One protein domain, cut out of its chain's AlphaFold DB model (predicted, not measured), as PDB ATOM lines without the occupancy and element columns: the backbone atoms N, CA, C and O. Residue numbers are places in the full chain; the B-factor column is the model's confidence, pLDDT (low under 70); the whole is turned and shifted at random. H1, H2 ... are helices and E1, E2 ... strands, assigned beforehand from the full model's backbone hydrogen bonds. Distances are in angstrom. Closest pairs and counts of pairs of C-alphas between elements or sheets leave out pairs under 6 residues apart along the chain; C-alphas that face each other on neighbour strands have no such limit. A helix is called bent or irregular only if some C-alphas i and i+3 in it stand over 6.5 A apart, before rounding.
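This is residues 348 to 362 and 524 to 573 of the 913 residues of the protein "mRNA decapping protein, putative" of Eimeria tenella (UniProt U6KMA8). Look for a small body built round a two-stranded ribbon of E1 and E2, with one long, straight helix, H1, that sticks out from it as an arm over residues 524 to 542. The long unnamed stretch of residues 546 to 564 leads from the end of H1 past the ribbon and turns back into E2, and near its beginning a short parallel pairing of residues 548 to 549 with residues 349 to 350 ties it to the residues before E1. You have 65 printed residues with two named strands and one named helix, in the order E1, H1, E2 along the chain; the sheet's order is E1 - E2, antiparallel. The class is mixed, helices and strands, with 34 residues in named elements. The whole is extended, with a radius of gyration of the C-alphas of 17.1 A, and elongated, spanning 53 by 29 by 21 A, where the arm H1 makes much of the length.

Begin at the sheet, where E1, residues 355 to 360, and E2, residues 565 to 570, are antiparallel neighbours with 150 degrees between their N-to-C directions. At one end of the pair the C-alphas of Lys 355 and Pro 570 face each other at 4.3 A, and at the other end the C-alphas of Val 360 and Arg 565 face each other at 5.1 A. Between them, look at N 358 and O 567, within hydrogen-bond range at 2.9 A, and at N 567 and O 358, within range at 3.0 A. Nearer the end of E1, N 360 and O 565 are 2.8 A apart, also within hydrogen-bond range. Outside the named strands, find residues 349 to 350, which pair with residues 548 to 549, parallel. From there go back along the chain to H1, residues 524 to 545, in which every O i to N i+4 pair is within hydrogen-bond range. Of H1, residues 524 to 542 stand free: no C-alpha 8 or more residues away along the chain lies within 10 A of theirs.

Find C-alpha 355 of Lys 355 at (-20.325, 47.352, 37.916); from there E1 runs 14.8 A to C-alpha 360, and x falls to -34.847 on the way. Its partner E2 begins at C-alpha 565 and runs 15.4 A to C-alpha 570 at (-22.366, 50.908, 39.093), with x rising again. For the helix, find C-alpha 524 of Gln 524 at (-9.377, 10.846, 59.591); from there H1 runs 31.6 A to C-alpha 545 of Glu 545, and it is not bent.

The two C-alphas farthest apart are those of Pro 362 and Gln 524, at 53.5 A, and these are also the two residues on either side of the cut, where residues 363 to 523 are not printed. The link from E1 to H1 runs across this cut. The link from H1 to E2 is long, with 19 residues between them. Without the stretch that stands free, the body has 46 residues, spans 30 by 23 by 18 A and has a radius of gyration of 11.3 A. The C-alphas of Leu 348 and Lys 573, the first and last printed residues, are 16.1 A apart. In the B-factor column you will find a mean pLDDT of 70.1 for the printed part of this model. The values are under 70 in 27 residues: 360 to 362, 535 to 548 and 556 to 565. The mean is 67 for H1, 77 for E1 and 79 for E2.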
ATOM      1  N   LEU A 348     -23.214  38.726  38.685       81.88
ATOM      2  CA  LEU A 348     -22.279  38.865  37.570       81.88
ATOM      3  C   LEU A 348     -21.606  40.241  37.656       81.88
ATOM      4  O   LEU A 348     -22.296  41.260  37.747       81.88
ATOM      5  N   LEU A 349     -20.275  40.280  37.626       82.06
ATOM      6  CA  LEU A 349     -19.488  41.510  37.696       82.06
ATOM      7  C   LEU A 349     -18.819  41.796  36.349       82.06
ATOM      8  O   LEU A 349     -18.571  40.893  35.546       82.06
ATOM      9  N   ASN A 350     -18.522  43.069  36.091       83.75
ATOM     10  CA  ASN A 350     -17.660  43.425  34.971       83.75
ATOM     11  C   ASN A 350     -16.193  43.083  35.293       83.75
ATOM     12  O   ASN A 350     -15.803  42.957  36.456       83.75
ATOM     13  N   GLN A 351     -15.350  42.956  34.266       82.56
ATOM     14  CA  GLN A 351     -13.945  42.548  34.436       82.56
ATOM     15  C   GLN A 351     -13.138  43.435  35.407       82.56
ATOM     16  O   GLN A 351     -12.234  42.926  36.074       82.56
ATOM     17  N   SER A 352     -13.488  44.724  35.517       78.81
ATOM     18  CA  SER A 352     -12.861  45.706  36.416       78.81
ATOM     19  C   SER A 352     -13.468  45.774  37.825       78.81
ATOM     20  O   SER A 352     -12.996  46.565  38.635       78.81
ATOM     21  N   LEU A 353     -14.484  44.960  38.140       80.75
ATOM     22  CA  LEU A 353     -15.158  44.906  39.448       80.75
ATOM     23  C   LEU A 353     -15.752  46.261  39.903       80.75
ATOM     24  O   LEU A 353     -15.801  46.562  41.091       80.75
ATOM     25  N   THR A 354     -16.218  47.081  38.955       79.75
ATOM     26  CA  THR A 354     -16.823  48.412  39.186       79.75
ATOM     27  C   THR A 354     -18.340  48.449  38.966       79.75
ATOM     28  O   THR A 354     -19.018  49.359  39.454       79.75
ATOM     29  N   LYS A 355     -18.896  47.469  38.242       80.31
ATOM     30  CA  LYS A 355     -20.325  47.352  37.916       80.31
ATOM     31  C   LYS A 355     -20.801  45.915  38.135       80.31
ATOM     32  O   LYS A 355     -20.096  44.970  37.786       80.31
ATOM     33  N   ALA A 356     -22.019  45.766  38.646       82.00
ATOM     34  CA  ALA A 356     -22.747  44.498  38.654       82.00
ATOM     35  C   ALA A 356     -23.795  44.483  37.539       82.00
ATOM     36  O   ALA A 356     -24.337  45.530  37.179       82.00
ATOM     37  N   GLN A 357     -24.115  43.309  37.005       79.50
ATOM     38  CA  GLN A 357     -25.250  43.166  36.107       79.50
ATOM     39  C   GLN A 357     -26.550  42.994  36.899       79.50
ATOM     40  O   GLN A 357     -26.639  42.223  37.855       79.50
ATOM     41  N   VAL A 358     -27.565  43.744  36.484       76.81
ATOM     42  CA  VAL A 358     -28.840  43.906  37.179       76.81
ATOM     43  C   VAL A 358     -29.977  43.583  36.216       76.81
ATOM     44  O   VAL A 358     -29.976  44.025  35.064       76.81
ATOM     45  N   ALA A 359     -30.951  42.813  36.701       72.50
ATOM     46  CA  ALA A 359     -32.113  42.369  35.946       72.50
ATOM     47  C   ALA A 359     -33.348  43.126  36.450       72.50
ATOM     48  O   ALA A 359     -33.963  42.760  37.445       72.50
ATOM     49  N   VAL A 360     -33.700  44.219  35.774       67.94
ATOM     50  CA  VAL A 360     -34.847  45.049  36.153       67.94
ATOM     51  C   VAL A 360     -36.129  44.406  35.604       67.94
ATOM     52  O   VAL A 360     -36.182  44.130  34.398       67.94
ATOM     53  N   PRO A 361     -37.173  44.178  36.423       62.09
ATOM     54  CA  PRO A 361     -38.455  43.670  35.937       62.09
ATOM     55  C   PRO A 361     -39.147  44.678  34.997       62.09
ATOM     56  O   PRO A 361     -38.787  45.862  34.984       62.09
ATOM     57  N   PRO A 362     -40.138  44.258  34.188       56.44
ATOM     58  CA  PRO A 362     -40.879  45.180  33.338       56.44
ATOM     59  C   PRO A 362     -41.525  46.291  34.164       56.44
ATOM     60  O   PRO A 362     -42.276  46.032  35.105       56.44
ATOM     61  N   GLN A 524      -8.650  11.024  60.855       76.94
ATOM     62  CA  GLN A 524      -9.377  10.846  59.591       76.94
ATOM     63  C   GLN A 524     -10.514  11.865  59.423       76.94
ATOM     64  O   GLN A 524     -10.655  12.454  58.349       76.94
ATOM     65  N   GLN A 525     -11.286  12.136  60.480       74.12
ATOM     66  CA  GLN A 525     -12.333  13.161  60.464       74.12
ATOM     67  C   GLN A 525     -11.748  14.556  60.185       74.12
ATOM     68  O   GLN A 525     -12.277  15.285  59.343       74.12
ATOM     69  N   GLN A 526     -10.620  14.913  60.810       81.31
ATOM     70  CA  GLN A 526      -9.918  16.169  60.519       81.31
ATOM     71  C   GLN A 526      -9.442  16.240  59.057       81.31
ATOM     72  O   GLN A 526      -9.624  17.273  58.409       81.31
ATOM     73  N   GLN A 527      -8.895  15.155  58.497       78.69
ATOM     74  CA  GLN A 527      -8.486  15.114  57.086       78.69
ATOM     75  C   GLN A 527      -9.678  15.276  56.127       78.69
ATOM     76  O   GLN A 527      -9.583  16.048  55.172       78.69
ATOM     77  N   GLN A 528     -10.818  14.626  56.390       74.88
ATOM     78  CA  GLN A 528     -12.035  14.813  55.588       74.88
ATOM     79  C   GLN A 528     -12.546  16.260  55.654       74.88
ATOM     80  O   GLN A 528     -12.868  16.849  54.619       74.88
ATOM     81  N   GLN A 529     -12.557  16.875  56.843       75.69
ATOM     82  CA  GLN A 529     -12.925  18.287  56.997       75.69
ATOM     83  C   GLN A 529     -11.975  19.212  56.222       75.69
ATOM     84  O   GLN A 529     -12.440  20.119  55.530       75.69
ATOM     85  N   GLN A 530     -10.658  18.972  56.266       80.56
ATOM     86  CA  GLN A 530      -9.682  19.744  55.491       80.56
ATOM     87  C   GLN A 530      -9.894  19.593  53.976       80.56
ATOM     88  O   GLN A 530      -9.919  20.600  53.267       80.56
ATOM     89  N   GLN A 531     -10.119  18.377  53.469       73.50
ATOM     90  CA  GLN A 531     -10.414  18.148  52.047       73.50
ATOM     91  C   GLN A 531     -11.704  18.860  51.614       73.50
ATOM     92  O   GLN A 531     -11.723  19.543  50.588       73.50
ATOM     93  N   GLN A 532     -12.768  18.792  52.420       72.94
ATOM     94  CA  GLN A 532     -14.025  19.485  52.132       72.94
ATOM     95  C   GLN A 532     -13.858  21.019  52.165       72.94
ATOM     96  O   GLN A 532     -14.428  21.730  51.332       72.94
ATOM     97  N   GLN A 533     -13.027  21.555  53.068       74.56
ATOM     98  CA  GLN A 533     -12.655  22.974  53.064       74.56
ATOM     99  C   GLN A 533     -11.862  23.360  51.804       74.56
ATOM    100  O   GLN A 533     -12.167  24.389  51.198       74.56
ATOM    101  N   GLN A 534     -10.897  22.545  51.367       74.25
ATOM    102  CA  GLN A 534     -10.135  22.780  50.133       74.25
ATOM    103  C   GLN A 534     -11.043  22.764  48.893       74.25
ATOM    104  O   GLN A 534     -10.968  23.680  48.073       74.25
ATOM    105  N   GLN A 535     -11.975  21.809  48.791       67.25
ATOM    106  CA  GLN A 535     -12.981  21.768  47.720       67.25
ATOM    107  C   GLN A 535     -13.857  23.032  47.711       67.25
ATOM    108  O   GLN A 535     -14.031  23.656  46.661       67.25
ATOM    109  N   ARG A 536     -14.346  23.479  48.881       65.75
ATOM    110  CA  ARG A 536     -15.102  24.742  49.015       65.75
ATOM    111  C   ARG A 536     -14.276  25.967  48.610       65.75
ATOM    112  O   ARG A 536     -14.819  26.878  47.984       65.75
ATOM    113  N   GLN A 537     -12.981  26.007  48.931       66.50
ATOM    114  CA  GLN A 537     -12.086  27.083  48.492       66.50
ATOM    115  C   GLN A 537     -11.841  27.051  46.977       66.50
ATOM    116  O   GLN A 537     -11.865  28.107  46.347       66.50
ATOM    117  N   SER A 538     -11.661  25.869  46.384       61.12
ATOM    118  CA  SER A 538     -11.471  25.702  44.938       61.12
ATOM    119  C   SER A 538     -12.709  26.146  44.153       61.12
ATOM    120  O   SER A 538     -12.600  26.968  43.244       61.12
ATOM    121  N   LEU A 539     -13.903  25.709  44.571       55.88
ATOM    122  CA  LEU A 539     -15.179  26.184  44.020       55.88
ATOM    123  C   LEU A 539     -15.334  27.706  44.155       55.88
ATOM    124  O   LEU A 539     -15.763  28.367  43.213       55.88
ATOM    125  N   ARG A 540     -14.935  28.289  45.295       57.59
ATOM    126  CA  ARG A 540     -14.972  29.744  45.505       57.59
ATOM    127  C   ARG A 540     -14.022  30.509  44.574       57.59
ATOM    128  O   ARG A 540     -14.384  31.604  44.154       57.59
ATOM    129  N   ARG A 541     -12.849  29.956  44.232       54.97
ATOM    130  CA  ARG A 541     -11.943  30.537  43.218       54.97
ATOM    131  C   ARG A 541     -12.543  30.426  41.815       54.97
ATOM    132  O   ARG A 541     -12.693  31.444  41.156       54.97
ATOM    133  N   ALA A 542     -13.012  29.242  41.417       49.09
ATOM    134  CA  ALA A 542     -13.642  29.032  40.110       49.09
ATOM    135  C   ALA A 542     -14.851  29.963  39.863       49.09
ATOM    136  O   ALA A 542     -15.017  30.488  38.764       49.09
ATOM    137  N   LEU A 543     -15.660  30.230  40.896       53.03
ATOM    138  CA  LEU A 543     -16.765  31.198  40.843       53.03
ATOM    139  C   LEU A 543     -16.297  32.666  40.739       53.03
ATOM    140  O   LEU A 543     -17.014  33.486  40.170       53.03
ATOM    141  N   LEU A 544     -15.112  33.005  41.260       54.25
ATOM    142  CA  LEU A 544     -14.492  34.330  41.108       54.25
ATOM    143  C   LEU A 544     -13.856  34.517  39.721       54.25
ATOM    144  O   LEU A 544     -14.005  35.590  39.138       54.25
ATOM    145  N   GLU A 545     -13.221  33.479  39.165       51.91
ATOM    146  CA  GLU A 545     -12.751  33.445  37.772       51.91
ATOM    147  C   GLU A 545     -13.925  33.643  36.795       51.91
ATOM    148  O   GLU A 545     -13.907  34.550  35.960       51.91
ATOM    149  N   ALA A 546     -14.989  32.845  36.947       51.38
ATOM    150  CA  ALA A 546     -16.182  32.900  36.099       51.38
ATOM    151  C   ALA A 546     -17.003  34.197  36.258       51.38
ATOM    152  O   ALA A 546     -17.821  34.524  35.398       51.38
ATOM    153  N   GLY A 547     -16.791  34.952  37.341       54.38
ATOM    154  CA  GLY A 547     -17.528  36.179  37.644       54.38
ATOM    155  C   GLY A 547     -17.145  37.405  36.805       54.38
ATOM    156  O   GLY A 547     -17.834  38.417  36.908       54.38
ATOM    157  N   ARG A 548     -16.073  37.345  35.996       65.44
ATOM    158  CA  ARG A 548     -15.526  38.482  35.221       65.44
ATOM    159  C   ARG A 548     -16.054  38.543  33.783       65.44
ATOM    160  O   ARG A 548     -15.327  38.255  32.829       65.44
ATOM    161  N   VAL A 549     -17.298  38.975  33.600       73.75
ATOM    162  CA  VAL A 549     -17.894  39.099  32.257       73.75
ATOM    163  C   VAL A 549     -17.509  40.436  31.600       73.75
ATOM    164  O   VAL A 549     -17.334  41.453  32.276       73.75
ATOM    165  N   LYS A 550     -17.354  40.456  30.269       74.38
ATOM    166  CA  LYS A 550     -17.167  41.696  29.498       74.38
ATOM    167  C   LYS A 550     -18.482  42.481  29.391       74.38
ATOM    168  O   LYS A 550     -19.558  41.897  29.290       74.38
ATOM    169  N   GLU A 551     -18.411  43.812  29.368       76.56
ATOM    170  CA  GLU A 551     -19.626  44.644  29.375       76.56
ATOM    171  C   GLU A 551     -20.450  44.585  28.076       76.56
ATOM    172  O   GLU A 551     -21.665  44.778  28.117       76.56
ATOM    173  N   ASP A 552     -19.809  44.261  26.953       77.62
ATOM    174  CA  ASP A 552     -20.405  44.066  25.623       77.62
ATOM    175  C   ASP A 552     -21.257  42.787  25.494       77.62
ATOM    176  O   ASP A 552     -21.995  42.623  24.518       77.62
ATOM    177  N   THR A 553     -21.175  41.879  26.470       76.25
ATOM    178  CA  THR A 553     -21.836  40.571  26.426       76.25
ATOM    179  C   THR A 553     -23.358  40.740  26.444       76.25
ATOM    180  O   THR A 553     -23.942  41.216  27.417       76.25
ATOM    181  N   LYS A 554     -24.024  40.338  25.354       74.38
ATOM    182  CA  LYS A 554     -25.475  40.505  25.160       74.38
ATOM    183  C   LYS A 554     -26.266  39.354  25.784       74.38
ATOM    184  O   LYS A 554     -26.530  38.343  25.138       74.38
ATOM    185  N   PHE A 555     -26.687  39.534  27.031       73.56
ATOM    186  CA  PHE A 555     -27.562  38.590  27.728       73.56
ATOM    187  C   PHE A 555     -28.994  38.633  27.177       73.56
ATOM    188  O   PHE A 555     -29.547  39.706  26.929       73.56
ATOM    189  N   LYS A 556     -29.614  37.458  27.028       67.81
ATOM    190  CA  LYS A 556     -31.032  37.289  26.680       67.81
ATOM    191  C   LYS A 556     -31.692  36.374  27.720       67.81
ATOM    192  O   LYS A 556     -31.153  35.292  27.960       67.81
ATOM    193  N   PRO A 557     -32.825  36.755  28.339       65.56
ATOM    194  CA  PRO A 557     -33.547  35.854  29.230       65.56
ATOM    195  C   PRO A 557     -34.110  34.664  28.437       65.56
ATOM    196  O   PRO A 557     -34.750  34.848  27.406       65.56
ATOM    197  N   GLN A 558     -33.868  33.442  28.922       59.09
ATOM    198  CA  GLN A 558     -34.495  32.213  28.402       59.09
ATOM    199  C   GLN A 558     -35.843  31.904  29.076       59.09
ATOM    200  O   GLN A 558     -36.629  31.111  28.563       59.09
ATOM    201  N   LYS A 559     -36.088  32.489  30.253       52.69
ATOM    202  CA  LYS A 559     -37.362  32.420  30.979       52.69
ATOM    203  C   LYS A 559     -38.303  33.543  30.526       52.69
ATOM    204  O   LYS A 559     -37.976  34.311  29.622       52.69
ATOM    205  N   ARG A 560     -39.499  33.571  31.117       52.38
ATOM    206  CA  ARG A 560     -40.631  34.438  30.764       52.38
ATOM    207  C   ARG A 560     -40.265  35.928  30.868       52.38
ATOM    208  O   ARG A 560     -39.180  36.300  31.309       52.38
ATOM    209  N   LYS A 561     -41.217  36.796  30.513       57.16
ATOM    210  CA  LYS A 561     -41.182  38.275  30.571       57.16
ATOM    211  C   LYS A 561     -41.007  38.864  31.997       57.16
ATOM    212  O   LYS A 561     -41.487  39.953  32.274       57.16
ATOM    213  N   GLU A 562     -40.339  38.157  32.904       56.56
ATOM    214  CA  GLU A 562     -39.996  38.539  34.282       56.56
ATOM    215  C   GLU A 562     -38.891  39.608  34.334       56.56
ATOM    216  O   GLU A 562     -38.831  40.394  35.275       56.56
ATOM    217  N   ILE A 563     -38.037  39.665  33.305       60.91
ATOM    218  CA  ILE A 563     -36.939  40.629  33.171       60.91
ATOM    219  C   ILE A 563     -37.257  41.564  32.001       60.91
ATOM    220  O   ILE A 563     -37.246  41.152  30.843       60.91
ATOM    221  N   GLY A 564     -37.536  42.833  32.303       61.66
ATOM    222  CA  GLY A 564     -37.854  43.863  31.312       61.66
ATOM    223  C   GLY A 564     -36.624  44.578  30.750       61.66
ATOM    224  O   GLY A 564     -36.646  45.019  29.603       61.66
ATOM    225  N   ARG A 565     -35.540  44.690  31.530       69.69
ATOM    226  CA  ARG A 565     -34.247  45.211  31.062       69.69
ATOM    227  C   ARG A 565     -33.090  44.609  31.854       69.69
ATOM    228  O   ARG A 565     -33.034  44.754  33.071       69.69
ATOM    229  N   ILE A 566     -32.123  44.024  31.152       77.88
ATOM    230  CA  ILE A 566     -30.799  43.723  31.712       77.88
ATOM    231  C   ILE A 566     -29.909  44.949  31.487       77.88
ATOM    232  O   ILE A 566     -29.891  45.507  30.387       77.88
ATOM    233  N   GLN A 567     -29.198  45.400  32.519       80.19
ATOM    234  CA  GLN A 567     -28.263  46.524  32.419       80.19
ATOM    235  C   GLN A 567     -27.108  46.402  33.420       80.19
ATOM    236  O   GLN A 567     -27.255  45.810  34.488       80.19
ATOM    237  N   TRP A 568     -25.965  46.997  33.085       81.25
ATOM    238  CA  TRP A 568     -24.854  47.172  34.018       81.25
ATOM    239  C   TRP A 568     -25.138  48.342  34.961       81.25
ATOM    240  O   TRP A 568     -25.443  49.447  34.514       81.25
ATOM    241  N   PHE A 569     -25.034  48.100  36.265       81.06
ATOM    242  CA  PHE A 569     -25.289  49.079  37.315       81.06
ATOM    243  C   PHE A 569     -24.002  49.342  38.124       81.06
ATOM    244  O   PHE A 569     -23.362  48.378  38.556       81.06
ATOM    245  N   PRO A 570     -23.584  50.605  38.341       83.25
ATOM    246  CA  PRO A 570     -22.366  50.908  39.093       83.25
ATOM    247  C   PRO A 570     -22.484  50.506  40.565       83.25
ATOM    248  O   PRO A 570     -23.443  50.887  41.235       83.25
ATOM    249  N   LEU A 571     -21.481  49.796  41.093       78.12
ATOM    250  CA  LEU A 571     -21.502  49.305  42.478       78.12
ATOM    251  C   LEU A 571     -21.616  50.441  43.509       78.12
ATOM    252  O   LEU A 571     -22.299  50.290  44.517       78.12
ATOM    253  N   HIS A 572     -21.020  51.600  43.217       75.81
ATOM    254  CA  HIS A 572     -21.043  52.773  44.096       75.81
ATOM    255  C   HIS A 572     -22.419  53.457  44.224       75.81
ATOM    256  O   HIS A 572     -22.554  54.393  45.004       75.81
ATOM    257  N   LYS A 573     -23.432  53.035  43.450       74.75
ATOM    258  CA  LYS A 573     -24.811  53.559  43.526       74.75
ATOM    259  C   LYS A 573     -25.784  52.584  44.200       74.75
ATOM    260  O   LYS A 573     -26.994  52.778  44.119       74.75
TER     261      LYS A 573